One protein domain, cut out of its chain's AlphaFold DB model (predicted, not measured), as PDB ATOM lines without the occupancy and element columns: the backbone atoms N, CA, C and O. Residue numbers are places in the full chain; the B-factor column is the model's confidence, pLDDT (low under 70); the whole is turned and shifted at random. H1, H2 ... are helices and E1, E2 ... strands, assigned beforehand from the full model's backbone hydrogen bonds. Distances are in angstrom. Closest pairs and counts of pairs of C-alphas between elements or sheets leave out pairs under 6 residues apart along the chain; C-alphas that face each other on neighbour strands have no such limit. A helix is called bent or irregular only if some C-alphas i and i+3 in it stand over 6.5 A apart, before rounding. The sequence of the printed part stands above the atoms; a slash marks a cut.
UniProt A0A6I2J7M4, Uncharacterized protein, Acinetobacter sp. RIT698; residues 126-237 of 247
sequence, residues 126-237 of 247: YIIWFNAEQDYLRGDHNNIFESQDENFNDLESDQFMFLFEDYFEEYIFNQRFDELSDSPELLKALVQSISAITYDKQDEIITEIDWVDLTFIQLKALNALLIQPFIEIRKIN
ATOM      1  N   TYR A 126      24.628  -7.828  -8.330       95.81
ATOM      2  CA  TYR A 126      23.813  -6.883  -7.591       95.81
ATOM      3  C   TYR A 126      24.541  -6.466  -6.332       95.81
ATOM      4  O   TYR A 126      25.097  -7.309  -5.643       95.81
ATOM      5  N   ILE A 127      24.509  -5.175  -6.044       94.56
ATOM      6  CA  ILE A 127      25.079  -4.572  -4.841       94.56
ATOM      7  C   ILE A 127      24.059  -3.622  -4.221       94.56
ATOM      8  O   ILE A 127      23.210  -3.056  -4.925       94.56
ATOM      9  N   ILE A 128      24.144  -3.449  -2.908       94.25
ATOM     10  CA  ILE A 128      23.256  -2.568  -2.153       94.25
ATOM     11  C   ILE A 128      23.932  -1.204  -2.021       94.25
ATOM     12  O   ILE A 128      25.041  -1.093  -1.511       94.25
ATOM     13  N   TRP A 129      23.269  -0.161  -2.505       95.25
ATOM     14  CA  TRP A 129      23.662   1.226  -2.289       95.25
ATOM     15  C   TRP A 129      22.804   1.828  -1.191       95.25
ATOM     16  O   TRP A 129      21.578   1.730  -1.255       95.25
ATOM     17  N   PHE A 130      23.440   2.468  -0.221       92.62
ATOM     18  CA  PHE A 130      22.779   3.067   0.919       92.62
ATOM     19  C   PHE A 130      22.679   4.585   0.732       92.62
ATOM     20  O   PHE A 130      23.666   5.323   0.686       92.62
ATOM     21  N   ASN A 131      21.450   5.072   0.556       92.38
ATOM     22  CA  ASN A 131      21.187   6.445   0.130       92.38
ATOM     23  C   ASN A 131      21.559   7.483   1.189       92.38
ATOM     24  O   ASN A 131      21.961   8.587   0.820       92.38
ATOM     25  N   ALA A 132      21.434   7.155   2.474       87.06
ATOM     26  CA  ALA A 132      21.772   8.079   3.553       87.06
ATOM     27  C   ALA A 132      23.272   8.416   3.561       87.06
ATOM     28  O   ALA A 132      23.647   9.578   3.706       87.06
ATOM     29  N   GLU A 133      24.117   7.414   3.316       89.00
ATOM     30  CA  GLU A 133      25.576   7.555   3.337       89.00
ATOM     31  C   GLU A 133      26.168   7.952   1.985       89.00
ATOM     32  O   GLU A 133      27.291   8.448   1.929       89.00
ATOM     33  N   GLN A 134      25.405   7.794   0.895       92.62
ATOM     34  CA  GLN A 134      25.908   7.961  -0.472       92.62
ATOM     35  C   GLN A 134      27.121   7.055  -0.748       92.62
ATOM     36  O   GLN A 134      28.055   7.461  -1.445       92.62
ATOM     37  N   ASP A 135      27.074   5.828  -0.228       92.25
ATOM     38  CA  ASP A 135      28.056   4.772  -0.464       92.25
ATOM     39  C   ASP A 135      27.359   3.400  -0.559       92.25
ATOM     40  O   ASP A 135      26.138   3.273  -0.407       92.25
ATOM     41  N   TYR A 136      28.121   2.362  -0.885       91.94
ATOM     42  CA  TYR A 136      27.675   0.978  -0.802       91.94
ATOM     43  C   TYR A 136      27.421   0.578   0.649       91.94
ATOM     44  O   TYR A 136      28.138   1.019   1.544       91.94
ATOM     45  N   LEU A 137      26.423  -0.284   0.871       89.19
ATOM     46  CA  LEU A 137      26.236  -0.904   2.177       89.19
ATOM     47  C   LEU A 137      27.506  -1.678   2.520       89.19
ATOM     48  O   LEU A 137      27.904  -2.581   1.773       89.19
ATOM     49  N   ARG A 138      28.113  -1.308   3.643       85.25
ATOM     50  CA  ARG A 138      29.337  -1.914   4.140       85.25
ATOM     51  C   ARG A 138      29.086  -2.556   5.490       85.25
ATOM     52  O   ARG A 138      28.428  -1.969   6.344       85.25
ATOM     53  N   GLY A 139      29.575  -3.777   5.645       78.56
ATOM     54  CA  GLY A 139      29.586  -4.477   6.919       78.56
ATOM     55  C   GLY A 139      30.858  -4.175   7.696       78.56
ATOM     56  O   GLY A 139      31.632  -3.266   7.366       78.56
ATOM     57  N   ASP A 140      31.113  -5.008   8.697       73.00
ATOM     58  CA  ASP A 140      32.375  -4.986   9.420       73.00
ATOM     59  C   ASP A 140      33.563  -5.163   8.468       73.00
ATOM     60  O   ASP A 140      33.466  -5.797   7.412       73.00
ATOM     61  N   HIS A 141      34.695  -4.565   8.844       71.69
ATOM     62  CA  HIS A 141      35.940  -4.585   8.068       71.69
ATOM     63  C   HIS A 141      35.826  -3.985   6.650       71.69
ATOM     64  O   HIS A 141      36.693  -4.211   5.817       71.69
ATOM     65  N   ASN A 142      34.826  -3.121   6.408       75.25
ATOM     66  CA  ASN A 142      34.607  -2.401   5.143       75.25
ATOM     67  C   ASN A 142      34.108  -3.282   3.981       75.25
ATOM     68  O   ASN A 142      34.163  -2.873   2.816       75.25
ATOM     69  N   ASN A 143      33.592  -4.466   4.298       77.69
ATOM     70  CA  ASN A 143      33.136  -5.436   3.315       77.69
ATOM     71  C   ASN A 143      31.853  -5.022   2.618       77.69
ATOM     72  O   ASN A 143      30.960  -4.469   3.248       77.69
ATOM     73  N   ILE A 144      31.734  -5.342   1.333       84.62
ATOM     74  CA  ILE A 144      30.527  -5.063   0.551       84.62
ATOM     75  C   ILE A 144      29.690  -6.328   0.379       84.62
ATOM     76  O   ILE A 144      30.219  -7.433   0.299       84.62
ATOM     77  N   PHE A 145      28.376  -6.151   0.257       86.44
ATOM     78  CA  PHE A 145      27.448  -7.248  -0.003       86.44
ATOM     79  C   PHE A 145      27.069  -7.282  -1.476       86.44
ATOM     80  O   PHE A 145      26.450  -6.343  -1.996       86.44
ATOM     81  N   GLU A 146      27.416  -8.380  -2.145       89.56
ATOM     82  CA  GLU A 146      27.041  -8.611  -3.532       89.56
ATOM     83  C   GLU A 146      26.385  -9.974  -3.765       89.56
ATOM     84  O   GLU A 146      26.572 -10.914  -3.001       89.56
ATOM     85  N   SER A 147      25.615 -10.077  -4.847       91.50
ATOM     86  CA  SER A 147      24.844 -11.278  -5.164       91.50
ATOM     87  C   SER A 147      24.633 -11.446  -6.672       91.50
ATOM     88  O   SER A 147      24.582 -10.463  -7.417       91.50
ATOM     89  N   GLN A 148      24.474 -12.688  -7.150       91.94
ATOM     90  CA  GLN A 148      23.977 -12.949  -8.516       91.94
ATOM     91  C   GLN A 148      22.439 -13.071  -8.587       91.94
ATOM     92  O   GLN A 148      21.883 -13.276  -9.675       91.94
ATOM     93  N   ASP A 149      21.747 -12.915  -7.455       92.56
ATOM     94  CA  ASP A 149      20.296 -12.793  -7.296       92.56
ATOM     95  C   ASP A 149      19.930 -11.362  -6.842       92.56
ATOM     96  O   ASP A 149      20.372 -10.862  -5.820       92.56
ATOM     97  N   GLU A 150      19.044 -10.678  -7.570       93.06
ATOM     98  CA  GLU A 150      18.590  -9.318  -7.215       93.06
ATOM     99  C   GLU A 150      17.885  -9.236  -5.843       93.06
ATOM    100  O   GLU A 150      17.625  -8.146  -5.317       93.06
ATOM    101  N   ASN A 151      17.489 -10.384  -5.297       91.88
ATOM    102  CA  ASN A 151      16.861 -10.511  -3.991       91.88
ATOM    103  C   ASN A 151      17.796 -11.100  -2.930       91.88
ATOM    104  O   ASN A 151      17.314 -11.336  -1.829       91.88
ATOM    105  N   PHE A 152      19.080 -11.312  -3.246       91.19
ATOM    106  CA  PHE A 152      20.104 -11.748  -2.291       91.19
ATOM    107  C   PHE A 152      19.739 -13.058  -1.565       91.19
ATOM    108  O   PHE A 152      20.093 -13.254  -0.411       91.19
ATOM    109  N   ASN A 153      19.018 -13.968  -2.237       89.12
ATOM    110  CA  ASN A 153      18.640 -15.274  -1.667       89.12
ATOM    111  C   ASN A 153      19.818 -16.267  -1.590       89.12
ATOM    112  O   ASN A 153      19.654 -17.376  -1.093       89.12
ATOM    113  N   ASP A 154      20.956 -15.920  -2.190       85.56
ATOM    114  CA  ASP A 154      22.224 -16.650  -2.137       85.56
ATOM    115  C   ASP A 154      23.101 -16.237  -0.944       85.56
ATOM    116  O   ASP A 154      24.124 -16.882  -0.718       85.56
ATOM    117  N   LEU A 155      22.697 -15.212  -0.184       82.50
ATOM    118  CA  LEU A 155      23.303 -14.825   1.087       82.50
ATOM    119  C   LEU A 155      22.398 -15.232   2.253       82.50
ATOM    120  O   LEU A 155      21.169 -15.174   2.159       82.50
ATOM    121  N   GLU A 156      23.010 -15.605   3.373       80.62
ATOM    122  CA  GLU A 156      22.273 -15.813   4.618       80.62
ATOM    123  C   GLU A 156      21.847 -14.446   5.175       80.62
ATOM    124  O   GLU A 156      22.620 -13.487   5.192       80.62
ATOM    125  N   SER A 157      20.578 -14.319   5.570       74.12
ATOM    126  CA  SER A 157      19.990 -13.017   5.933       74.12
ATOM    127  C   SER A 157      20.628 -12.412   7.190       74.12
ATOM    128  O   SER A 157      20.777 -11.195   7.288       74.12
ATOM    129  N   ASP A 158      21.077 -13.253   8.117       71.88
ATOM    130  CA  ASP A 158      21.789 -12.852   9.331       71.88
ATOM    131  C   ASP A 158      23.164 -12.216   9.060       71.88
ATOM    132  O   ASP A 158      23.682 -11.525   9.929       71.88
ATOM    133  N   GLN A 159      23.731 -12.363   7.856       73.62
ATOM    134  CA  GLN A 159      25.022 -11.759   7.505       73.62
ATOM    135  C   GLN A 159      24.955 -10.247   7.282       73.62
ATOM    136  O   GLN A 159      25.989  -9.585   7.351       73.62
ATOM    137  N   PHE A 160      23.781  -9.690   6.963       82.00
ATOM    138  CA  PHE A 160      23.693  -8.280   6.566       82.00
ATOM    139  C   PHE A 160      22.389  -7.572   6.934       82.00
ATOM    140  O   PHE A 160      22.356  -6.343   6.919       82.00
ATOM    141  N   MET A 161      21.308  -8.289   7.271       88.56
ATOM    142  CA  MET A 161      20.024  -7.643   7.578       88.56
ATOM    143  C   MET A 161      20.085  -6.770   8.838       88.56
ATOM    144  O   MET A 161      19.419  -5.739   8.883       88.56
ATOM    145  N   PHE A 162      20.914  -7.136   9.822       86.00
ATOM    146  CA  PHE A 162      21.108  -6.347  11.044       86.00
ATOM    147  C   PHE A 162      21.728  -4.968  10.772       86.00
ATOM    148  O   PHE A 162      21.498  -4.035  11.531       86.00
ATOM    149  N   LEU A 163      22.446  -4.788   9.657       87.81
ATOM    150  CA  LEU A 163      23.051  -3.498   9.298       87.81
ATOM    151  C   LEU A 163      22.009  -2.409   9.008       87.81
ATOM    152  O   LEU A 163      22.334  -1.226   8.980       87.81
ATOM    153  N   PHE A 164      20.750  -2.789   8.776       91.19
ATOM    154  CA  PHE A 164      19.659  -1.835   8.594       91.19
ATOM    155  C   PHE A 164      19.021  -1.388   9.913       91.19
ATOM    156  O   PHE A 164      18.197  -0.472   9.886       91.19
ATOM    157  N   GLU A 165      19.374  -2.005  11.044       91.06
ATOM    158  CA  GLU A 165      18.775  -1.722  12.349       91.06
ATOM    159  C   GLU A 165      18.979  -0.262  12.752       91.06
ATOM    160  O   GLU A 165      17.990   0.453  12.919       91.06
ATOM    161  N   ASP A 166      20.226   0.215  12.758       87.69
ATOM    162  CA  ASP A 166      20.574   1.600  13.110       87.69
ATOM    163  C   ASP A 166      19.802   2.626  12.264       87.69
ATOM    164  O   ASP A 166      19.295   3.633  12.766       87.69
ATOM    165  N   TYR A 167      19.642   2.352  10.966       89.38
ATOM    166  CA  TYR A 167      18.864   3.218  10.083       89.38
ATOM    167  C   TYR A 167      17.387   3.256  10.467       89.38
ATOM    168  O   TYR A 167      16.755   4.315  10.463       89.38
ATOM    169  N   PHE A 168      16.803   2.095  10.758       93.75
ATOM    170  CA  PHE A 168      15.403   2.033  11.148       93.75
ATOM    171  C   PHE A 168      15.182   2.703  12.499       93.75
ATOM    172  O   PHE A 168      14.197   3.428  12.630       93.75
ATOM    173  N   GLU A 169      16.098   2.547  13.452       91.75
ATOM    174  CA  GLU A 169      16.053   3.256  14.729       91.75
ATOM    175  C   GLU A 169      16.062   4.776  14.560       91.75
ATOM    176  O   GLU A 169      15.275   5.471  15.208       91.75
ATOM    177  N   GLU A 170      16.915   5.297  13.677       91.06
ATOM    178  CA  GLU A 170      17.058   6.740  13.491       91.06
ATOM    179  C   GLU A 170      15.924   7.352  12.648       91.06
ATOM    180  O   GLU A 170      15.430   8.438  12.970       91.06
ATOM    181  N   TYR A 171      15.484   6.671  11.583       91.88
ATOM    182  CA  TYR A 171      14.660   7.294  10.537       91.88
ATOM    183  C   TYR A 171      13.269   6.689  10.335       91.88
ATOM    184  O   TYR A 171      12.424   7.349   9.729       91.88
ATOM    185  N   ILE A 172      13.004   5.462  10.795       94.69
ATOM    186  CA  ILE A 172      11.754   4.750  10.476       94.69
ATOM    187  C   ILE A 172      10.900   4.491  11.716       94.69
ATOM    188  O   ILE A 172       9.693   4.744  11.701       94.69
ATOM    189  N   PHE A 173      11.490   3.977  12.790       95.62
ATOM    190  CA  PHE A 173      10.766   3.650  14.008       95.62
ATOM    191  C   PHE A 173      10.141   4.897  14.624       95.62
ATOM    192  O   PHE A 173      10.707   5.989  14.628       95.62
ATOM    193  N   ASN A 174       8.933   4.718  15.157       93.00
ATOM    194  CA  ASN A 174       8.141   5.773  15.792       93.00
ATOM    195  C   ASN A 174       7.750   6.958  14.884       93.00
ATOM    196  O   ASN A 174       7.191   7.934  15.387       93.00
ATOM    197  N   GLN A 175       7.976   6.870  13.568       96.00
ATOM    198  CA  GLN A 175       7.432   7.804  12.577       96.00
ATOM    199  C   GLN A 175       6.072   7.319  12.082       96.00
ATOM    200  O   GLN A 175       5.853   6.113  11.902       96.00
ATOM    201  N   ARG A 176       5.148   8.250  11.833       97.25
ATOM    202  CA  ARG A 176       3.810   7.896  11.349       97.25
ATOM    203  C   ARG A 176       3.848   7.448   9.894       97.25
ATOM    204  O   ARG A 176       4.614   7.965   9.084       97.25
ATOM    205  N   PHE A 177       2.959   6.533   9.511       97.94
ATOM    206  CA  PHE A 177       2.880   6.058   8.124       97.94
ATOM    207  C   PHE A 177       2.627   7.174   7.099       97.94
ATOM    208  O   PHE A 177       3.105   7.064   5.971       97.94
ATOM    209  N   ASP A 178       1.904   8.236   7.469       97.44
ATOM    210  CA  ASP A 178       1.658   9.406   6.613       97.44
ATOM    211  C   ASP A 178       2.857  10.363   6.503       97.44
ATOM    212  O   ASP A 178       2.888  11.198   5.600       97.44
ATOM    213  N   GLU A 179       3.858  10.214   7.371       97.06
ATOM    214  CA  GLU A 179       5.150  10.903   7.289       97.06
ATOM    215  C   GLU A 179       6.175  10.074   6.502       97.06
ATOM    216  O   GLU A 179       7.042  10.633   5.831       97.06
ATOM    217  N   LEU A 180       6.056   8.744   6.549       96.88
ATOM    218  CA  LEU A 180       6.961   7.814   5.877       96.88
ATOM    219  C   LEU A 180       6.610   7.553   4.409       96.88
ATOM    220  O   LEU A 180       7.508   7.237   3.632       96.88
ATOM    221  N   SER A 181       5.335   7.636   4.013       97.94
ATOM    222  CA  SER A 181       4.858   7.177   2.700       97.94
ATOM    223  C   SER A 181       3.869   8.138   2.041       97.94
ATOM    224  O   SER A 181       2.914   8.587   2.664       97.94
ATOM    225  N   ASP A 182       4.002   8.323   0.722       97.81
ATOM    226  CA  ASP A 182       2.965   8.947  -0.118       97.81
ATOM    227  C   ASP A 182       1.722   8.043  -0.293       97.81
ATOM    228  O   ASP A 182       0.719   8.431  -0.896       97.81
ATOM    229  N   SER A 183       1.777   6.799   0.190       97.44
ATOM    230  CA  SER A 183       0.695   5.812   0.152       97.44
ATOM    231  C   SER A 183       0.540   5.110   1.512       97.44
ATOM    232  O   SER A 183       0.720   3.891   1.597       97.44
ATOM    233  N   PRO A 184       0.157   5.840   2.578       97.38
ATOM    234  CA  PRO A 184       0.162   5.331   3.954       97.38
ATOM    235  C   PRO A 184      -0.718   4.089   4.152       97.38
ATOM    236  O   PRO A 184      -0.338   3.168   4.868       97.38
ATOM    237  N   GLU A 185      -1.855   3.997   3.455       97.62
ATOM    238  CA  GLU A 185      -2.725   2.812   3.515       97.62
ATOM    239  C   GLU A 185      -2.077   1.563   2.892       97.62
ATOM    240  O   GLU A 185      -2.309   0.447   3.360       97.62
ATOM    241  N   LEU A 186      -1.246   1.729   1.853       98.25
ATOM    242  CA  LEU A 186      -0.489   0.617   1.268       98.25
ATOM    243  C   LEU A 186       0.653   0.191   2.190       98.25
ATOM    244  O   LEU A 186       0.834  -1.007   2.393       98.25
ATOM    245  N   LEU A 187       1.376   1.153   2.777       98.25
ATOM    246  CA  LEU A 187       2.424   0.868   3.762       98.25
ATOM    247  C   LEU A 187       1.846   0.109   4.961       98.25
ATOM    248  O   LEU A 187       2.359  -0.942   5.336       98.25
ATOM    249  N   LYS A 188       0.709   0.572   5.486       97.69
ATOM    250  CA  LYS A 188      -0.029  -0.101   6.555       97.69
ATOM    251  C   LYS A 188      -0.421  -1.527   6.182       97.69
ATOM    252  O   LYS A 188      -0.192  -2.442   6.967       97.69
ATOM    253  N   ALA A 189      -1.005  -1.736   5.002       97.88
ATOM    254  CA  ALA A 189      -1.398  -3.070   4.550       97.88
ATOM    255  C   ALA A 189      -0.191  -4.013   4.390       97.88
ATOM    256  O   ALA A 189      -0.288  -5.190   4.736       97.88
ATOM    257  N   LEU A 190       0.945  -3.495   3.907       98.25
ATOM    258  CA  LEU A 190       2.191  -4.250   3.795       98.25
ATOM    259  C   LEU A 190       2.723  -4.646   5.176       98.25
ATOM    260  O   LEU A 190       2.913  -5.835   5.418       98.25
ATOM    261  N   VAL A 191       2.886  -3.685   6.089       97.56
ATOM    262  CA  VAL A 191       3.348  -3.924   7.468       97.56
ATOM    263  C   VAL A 191       2.458  -4.952   8.172       97.56
ATOM    264  O   VAL A 191       2.953  -5.887   8.788       97.56
ATOM    265  N   GLN A 192       1.138  -4.867   7.992       96.81
ATOM    266  CA  GLN A 192       0.183  -5.836   8.544       96.81
ATOM    267  C   GLN A 192       0.339  -7.265   8.015       96.81
ATOM    268  O   GLN A 192      -0.117  -8.207   8.664       96.81
ATOM    269  N   SER A 193       0.914  -7.423   6.823       97.31
ATOM    270  CA  SER A 193       1.092  -8.722   6.175       97.31
ATOM    271  C   SER A 193       2.409  -9.414   6.533       97.31
ATOM    272  O   SER A 193       2.564 -10.598   6.232       97.31
ATOM    273  N   ILE A 194       3.344  -8.700   7.168       97.69
ATOM    274  CA  ILE A 194       4.681  -9.194   7.503       97.69
ATOM    275  C   ILE A 194       4.724  -9.496   9.003       97.69
ATOM    276  O   ILE A 194       4.631  -8.592   9.825       97.69
ATOM    277  N   SER A 195       4.873 -10.771   9.371       96.75
ATOM    278  CA  SER A 195       4.883 -11.202  10.780       96.75
ATOM    279  C   SER A 195       6.081 -10.691  11.576       96.75
ATOM    280  O   SER A 195       5.961 -10.546  12.786       96.75
ATOM    281  N   ALA A 196       7.194 -10.410  10.899       96.38
ATOM    282  CA  ALA A 196       8.412  -9.880  11.498       96.38
ATOM    283  C   ALA A 196       8.296  -8.403  11.923       96.38
ATOM    284  O   ALA A 196       9.229  -7.881  12.512       96.38
ATOM    285  N   ILE A 197       7.197  -7.697  11.617       97.12
ATOM    286  CA  ILE A 197       7.059  -6.266  11.926       97.12
ATOM    287  C   ILE A 197       5.997  -6.053  13.002       97.12
ATOM    288  O   ILE A 197       4.813  -6.345  12.805       97.12
ATOM    289  N   THR A 198       6.406  -5.448  14.114       96.94
ATOM    290  CA  THR A 198       5.495  -4.966  15.154       96.94
ATOM    291  C   THR A 198       5.156  -3.500  14.899       96.94
ATOM    292  O   THR A 198       6.019  -2.684  14.570       96.94
ATOM    293  N   TYR A 199       3.877  -3.147  15.040       97.06
ATOM    294  CA  TYR A 199       3.389  -1.791  14.796       97.06
ATOM    295  C   TYR A 199       2.266  -1.409  15.766       97.06
ATOM    296  O   TYR A 199       1.452  -2.251  16.169       97.06
ATOM    297  N   ASP A 200       2.180  -0.121  16.096       97.06
ATOM    298  CA  ASP A 200       1.068   0.430  16.865       97.06
ATOM    299  C   ASP A 200      -0.100   0.767  15.924       97.06
ATOM    300  O   ASP A 200       0.024   1.532  14.966       97.06
ATOM    301  N   LYS A 201      -1.270   0.175  16.184       93.12
ATOM    302  CA  LYS A 201      -2.480   0.371  15.367       93.12
ATOM    303  C   LYS A 201      -3.119   1.744  15.529       93.12
ATOM    304  O   LYS A 201      -3.838   2.165  14.625       93.12
ATOM    305  N   GLN A 202      -2.981   2.349  16.702       93.38
ATOM    306  CA  GLN A 202      -3.585   3.628  17.040       93.38
ATOM    307  C   GLN A 202      -2.728   4.775  16.509       93.38
ATOM    308  O   GLN A 202      -3.272   5.700  15.908       93.38
ATOM    309  N   ASP A 203      -1.419   4.686  16.726       94.19
ATOM    310  CA  ASP A 203      -0.473   5.733  16.346       94.19
ATOM    311  C   ASP A 203       0.064   5.549  14.916       94.19
ATOM    312  O   ASP A 203       0.623   6.486  14.354       94.19
ATOM    313  N   GLU A 204      -0.194   4.388  14.295       96.25
ATOM    314  CA  GLU A 204       0.187   4.055  12.913       96.25
ATOM    315  C   GLU A 204       1.695   4.192  12.674       96.25
ATOM    316  O   GLU A 204       2.138   4.820  11.713       96.25
ATOM    317  N   ILE A 205       2.471   3.590  13.576       97.56
ATOM    318  CA  ILE A 205       3.937   3.595  13.575       97.56
ATOM    319  C   ILE A 205       4.485   2.167  13.585       97.56
ATOM    320  O   ILE A 205       3.877   1.277  14.184       97.56
ATOM    321  N   ILE A 206       5.651   1.949  12.973       97.50
ATOM    322  CA  ILE A 206       6.453   0.739  13.216       97.50
ATOM    323  C   ILE A 206       7.168   0.912  14.558       97.50
ATOM    324  O   ILE A 206       7.756   1.967  14.804       97.50
ATOM    325  N   THR A 207       7.112  -0.105  15.417       96.19
ATOM    326  CA  THR A 207       7.762  -0.080  16.737       96.19
ATOM    327  C   THR A 207       8.974  -0.998  16.825       96.19
ATOM    328  O   THR A 207       9.851  -0.733  17.634       96.19
ATOM    329  N   GLU A 208       9.001  -2.086  16.049       95.50
ATOM    330  CA  GLU A 208      10.064  -3.097  16.099       95.50
ATOM    331  C   GLU A 208      10.046  -3.955  14.826       95.50
ATOM    332  O   GLU A 208       8.985  -4.150  14.217       95.50
ATOM    333  N   ILE A 209      11.211  -4.486  14.453       95.44
ATOM    334  CA  ILE A 209      11.387  -5.490  13.401       95.44
ATOM    335  C   ILE A 209      12.211  -6.650  13.961       95.44
ATOM    336  O   ILE A 209      13.263  -6.432  14.548       95.44
ATOM    337  N   ASP A 210      11.750  -7.876  13.734       94.12
ATOM    338  CA  ASP A 210      12.560  -9.081  13.883       94.12
ATOM    339  C   ASP A 210      13.432  -9.250  12.629       94.12
ATOM    340  O   ASP A 210      12.966  -9.692  11.574       94.12
ATOM    341  N   TRP A 211      14.697  -8.839  12.728       91.94
ATOM    342  CA  TRP A 211      15.651  -8.860  11.615       91.94
ATOM    343  C   TRP A 211      16.046 -10.267  11.161       91.94
ATOM    344  O   TRP A 211      16.520 -10.419  10.037       91.94
ATOM    345  N   VAL A 212      15.830 -11.286  11.999       89.06
ATOM    346  CA  VAL A 212      16.106 -12.689  11.659       89.06
ATOM    347  C   VAL A 212      14.991 -13.251  10.778       89.06
ATOM    348  O   VAL A 212      15.261 -13.945   9.799       89.06
ATOM    349  N   ASP A 213      13.737 -12.921  11.092       91.12
ATOM    350  CA  ASP A 213      12.564 -13.412  10.358       91.12
ATOM    351  C   ASP A 213      12.182 -12.534   9.146       91.12
ATOM    352  O   ASP A 213      11.388 -12.952   8.289       91.12
ATOM    353  N   LEU A 214      12.713 -11.309   9.047       93.25
ATOM    354  CA  LEU A 214      12.471 -10.419   7.914       93.25
ATOM    355  C   LEU A 214      13.298 -10.838   6.690       93.25
ATOM    356  O   LEU A 214      14.522 -10.854   6.701       93.25
ATOM    357  N   THR A 215      12.628 -11.076   5.564       92.56
ATOM    358  CA  THR A 215      13.307 -11.374   4.291       92.56
ATOM    359  C   THR A 215      13.714 -10.105   3.539       92.56
ATOM    360  O   THR A 215      13.017  -9.084   3.573       92.56
ATOM    361  N   PHE A 216      14.768 -10.184   2.722       93.69
ATOM    362  CA  PHE A 216      15.201  -9.049   1.896       93.69
ATOM    363  C   PHE A 216      14.130  -8.573   0.894       93.69
ATOM    364  O   PHE A 216      14.007  -7.383   0.605       93.69
ATOM    365  N   ILE A 217      13.284  -9.479   0.390       94.44
ATOM    366  CA  ILE A 217      12.150  -9.117  -0.480       94.44
ATOM    367  C   ILE A 217      11.143  -8.232   0.269       94.44
ATOM    368  O   ILE A 217      10.633  -7.264  -0.299       94.44
ATOM    369  N   GLN A 218      10.860  -8.543   1.537       95.44
ATOM    370  CA  GLN A 218       9.983  -7.726   2.378       95.44
ATOM    371  C   GLN A 218      10.616  -6.361   2.666       95.44
ATOM    372  O   GLN A 218       9.930  -5.346   2.537       95.44
ATOM    373  N   LEU A 219      11.922  -6.315   2.944       95.50
ATOM    374  CA  LEU A 219      12.664  -5.062   3.106       95.50
ATOM    375  C   LEU A 219      12.600  -4.186   1.844       95.50
ATOM    376  O   LEU A 219      12.293  -2.997   1.926       95.50
ATOM    377  N   LYS A 220      12.793  -4.772   0.654       95.50
ATOM    378  CA  LYS A 220      12.640  -4.068  -0.634       95.50
ATOM    379  C   LYS A 220      11.229  -3.518  -0.828       95.50
ATOM    380  O   LYS A 220      11.074  -2.414  -1.349       95.50
ATOM    381  N   ALA A 221      10.206  -4.275  -0.431       96.81
ATOM    382  CA  ALA A 221       8.821  -3.830  -0.516       96.81
ATOM    383  C   ALA A 221       8.544  -2.644   0.423       96.81
ATOM    384  O   ALA A 221       7.885  -1.696  -0.001       96.81
ATOM    385  N   LEU A 222       9.082  -2.665   1.651       96.88
ATOM    386  CA  LEU A 222       9.023  -1.522   2.570       96.88
ATOM    387  C   LEU A 222       9.722  -0.308   1.957       96.88
ATOM    388  O   LEU A 222       9.097   0.737   1.802       96.88
ATOM    389  N   ASN A 223      10.976  -0.475   1.526       96.62
ATOM    390  CA  ASN A 223      11.793   0.567   0.904       96.62
ATOM    391  C   ASN A 223      11.080   1.257  -0.271       96.62
ATOM    392  O   ASN A 223      11.124   2.476  -0.396       96.62
ATOM    393  N   ALA A 224      10.379   0.488  -1.109       97.06
ATOM    394  CA  ALA A 224       9.654   1.007  -2.268       97.06
ATOM    395  C   ALA A 224       8.419   1.857  -1.919       97.06
ATOM    396  O   ALA A 224       7.934   2.593  -2.778       97.06
ATOM    397  N   LEU A 225       7.883   1.735  -0.701       97.81
ATOM    398  CA  LEU A 225       6.736   2.519  -0.239       97.81
ATOM    399  C   LEU A 225       7.145   3.775   0.537       97.81
ATOM    400  O   LEU A 225       6.271   4.592   0.828       97.81
ATOM    401  N   LEU A 226       8.424   3.952   0.861       96.81
ATOM    402  CA  LEU A 226       8.903   5.142   1.556       96.81
ATOM    403  C   LEU A 226       9.003   6.340   0.601       96.81
ATOM    404  O   LEU A 226       9.395   6.192  -0.556       96.81
ATOM    405  N   ILE A 227       8.706   7.543   1.101       96.00
ATOM    406  CA  ILE A 227       8.951   8.811   0.385       96.00
ATOM    407  C   ILE A 227      10.444   8.950   0.075       96.00
ATOM    408  O   ILE A 227      10.829   9.418  -0.997       96.00
ATOM    409  N   GLN A 228      11.284   8.530   1.024       92.75
ATOM    410  CA  GLN A 228      12.733   8.466   0.883       92.75
ATOM    411  C   GLN A 228      13.183   7.004   0.999       92.75
ATOM    412  O   GLN A 228      13.349   6.505   2.112       92.75
ATOM    413  N   PRO A 229      13.361   6.298  -0.133       94.38
ATOM    414  CA  PRO A 229      13.995   4.988  -0.138       94.38
ATOM    415  C   PRO A 229      15.397   5.083   0.467       94.38
ATOM    416  O   PRO A 229      16.175   5.966   0.102       94.38
ATOM    417  N   PHE A 230      15.736   4.163   1.360       93.69
ATOM    418  CA  PHE A 230      17.029   4.126   2.041       93.69
ATOM    419  C   PHE A 230      18.057   3.272   1.304       93.69
ATOM    420  O   PHE A 230      19.253   3.516   1.434       93.69
ATOM    421  N   ILE A 231      17.600   2.337   0.466       95.75
ATOM    422  CA  ILE A 231      18.468   1.540  -0.402       95.75
ATOM    423  C   ILE A 231      18.095   1.627  -1.878       95.75
ATOM    424  O   ILE A 231      16.926   1.749  -2.258       95.75
ATOM    425  N   GLU A 232      19.111   1.451  -2.719       96.12
ATOM    426  CA  GLU A 232      18.988   1.131  -4.137       96.12
ATOM    427  C   GLU A 232      19.730  -0.172  -4.436       96.12
ATOM    428  O   GLU A 232      20.858  -0.374  -3.994       96.12
ATOM    429  N   ILE A 233      19.130  -1.039  -5.250       96.44
ATOM    430  CA  ILE A 233      19.833  -2.214  -5.771       96.44
ATOM    431  C   ILE A 233      20.467  -1.835  -7.103       96.44
ATOM    432  O   ILE A 233      19.764  -1.534  -8.074       96.44
ATOM    433  N   ARG A 234      21.799  -1.839  -7.159       96.25
ATOM    434  CA  ARG A 234      22.557  -1.463  -8.357       96.25
ATOM    435  C   ARG A 234      23.129  -2.693  -9.041       96.25
ATOM    436  O   ARG A 234      23.544  -3.645  -8.394       96.25
ATOM    437  N   LYS A 235      23.141  -2.656 -10.374       96.44
ATOM    438  CA  LYS A 235      23.754  -3.682 -11.224       96.44
ATOM    439  C   LYS A 235      25.159  -3.245 -11.601       96.44
ATOM    440  O   LYS A 235      25.318  -2.172 -12.184       96.44
ATOM    441  N   ILE A 236      26.132  -4.099 -11.335       94.88
ATOM    442  CA  ILE A 236      27.529  -3.924 -11.717       94.88
ATOM    443  C   ILE A 236      28.049  -5.176 -12.432       94.88
ATOM    444  O   ILE A 236      27.389  -6.219 -12.477       94.88
ATOM    445  N   ASN A 237      29.224  -5.056 -13.037       92.62
ATOM    446  CA  ASN A 237      29.985  -6.183 -13.567       92.62
ATOM    447  C   ASN A 237      31.158  -6.542 -12.636       92.62
ATOM    448  O   ASN A 237      31.449  -5.829 -11.676       92.62
TER     449      ASN A 237
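AT A GLANCE: This is residues 126 to 237 of the 247 residues of an uncharacterized protein of Acinetobacter sp. RIT698 (UniProt A0A6I2J7M4). Picture an elongated body with a small two-stranded sheet at each end and helices between them: at one end E1 and E4, from the two ends of the printed part, run side by side, and at the other the hairpin E2 and E3 packs on H3. H3 and H4 lie side by side, H2 sits by the first residue of H3, H1 is near E3, and the long loop of residues 131 to 160 folds back beside E1. The 112 printed residues hold four named helices and four named strands, in the order E1 H1 H2 H3 E2 E3 H4 E4; both sheets, E1 - E4 and E2 - E3, are antiparallel. The class is mixed, helices and strands, with under half of the residues, 55, in named elements. The whole is compact, with a radius of gyration of the C-alphas of 13.9 A and spans of 44 by 26 by 23 A.

HOW THE PARTS SIT: Start at E1, residues 126 to 130, the antiparallel neighbour of E4, residues 231 to 236; look for N 129 and O 232 at 2.8 A and N 127 and O 234 at 3.0 A. Two short antiparallel pairings join E1 to the loop: residues 126 to 127 with 146 to 147, and 129 to 130 with 135 to 136. Next comes H1, residues 161 to 171, irregular, but only just: C-alphas 163 and 166 are 6.8 A apart. H2, residues 177 to 180, touches H3, residues 184 to 193; their closest C-alphas, those of Phe 177 and Pro 184, are 5.0 A apart. E2, residues 197 to 200, and E3, residues 205 to 209, form an antiparallel hairpin, with N 198 and O 208 at 2.9 A; H1 and E3 are near each other. H4, residues 216 to 225, touches H3 at a shallow tilt of 16 degrees, opposite ways, closest at the C-alphas of Leu 187 and Leu 225, 6.1 A. H1 and H4 are close but not clearly touching, with the C-alphas of Met 161 and Phe 216 closest at 7.6 A. In H3 every O i to N i+4 pair is within hydrogen-bond range, in H1 4 of 7 and in H4 5 of 6; H2 is too short for such a pair.

IN THESE COORDINATES: Find C-alpha 126 at (23.813, -6.883, -7.591); from there E1 runs 13.1 A. Find C-alpha 161 at (20.024, -7.643, 7.578), where H1 begins its 16.1 A; H3 spans 14.3 A and H4 14.5 A. H2, E2 and E3 are shorter, at 5.0, 10.3 and 11.8 A. E4, 15.5 A long, ends at C-alpha 236 (27.529, -3.924, -11.717).

THE WHOLE: The C-alphas of Gln 202 and Asn 237, the two farthest apart, are 46.5 A apart. The printed part has no cut, and its one long link is E1 to H1, with 30 residues. No printed residue has a pLDDT under 70, and the mean of the printed part is 92.3.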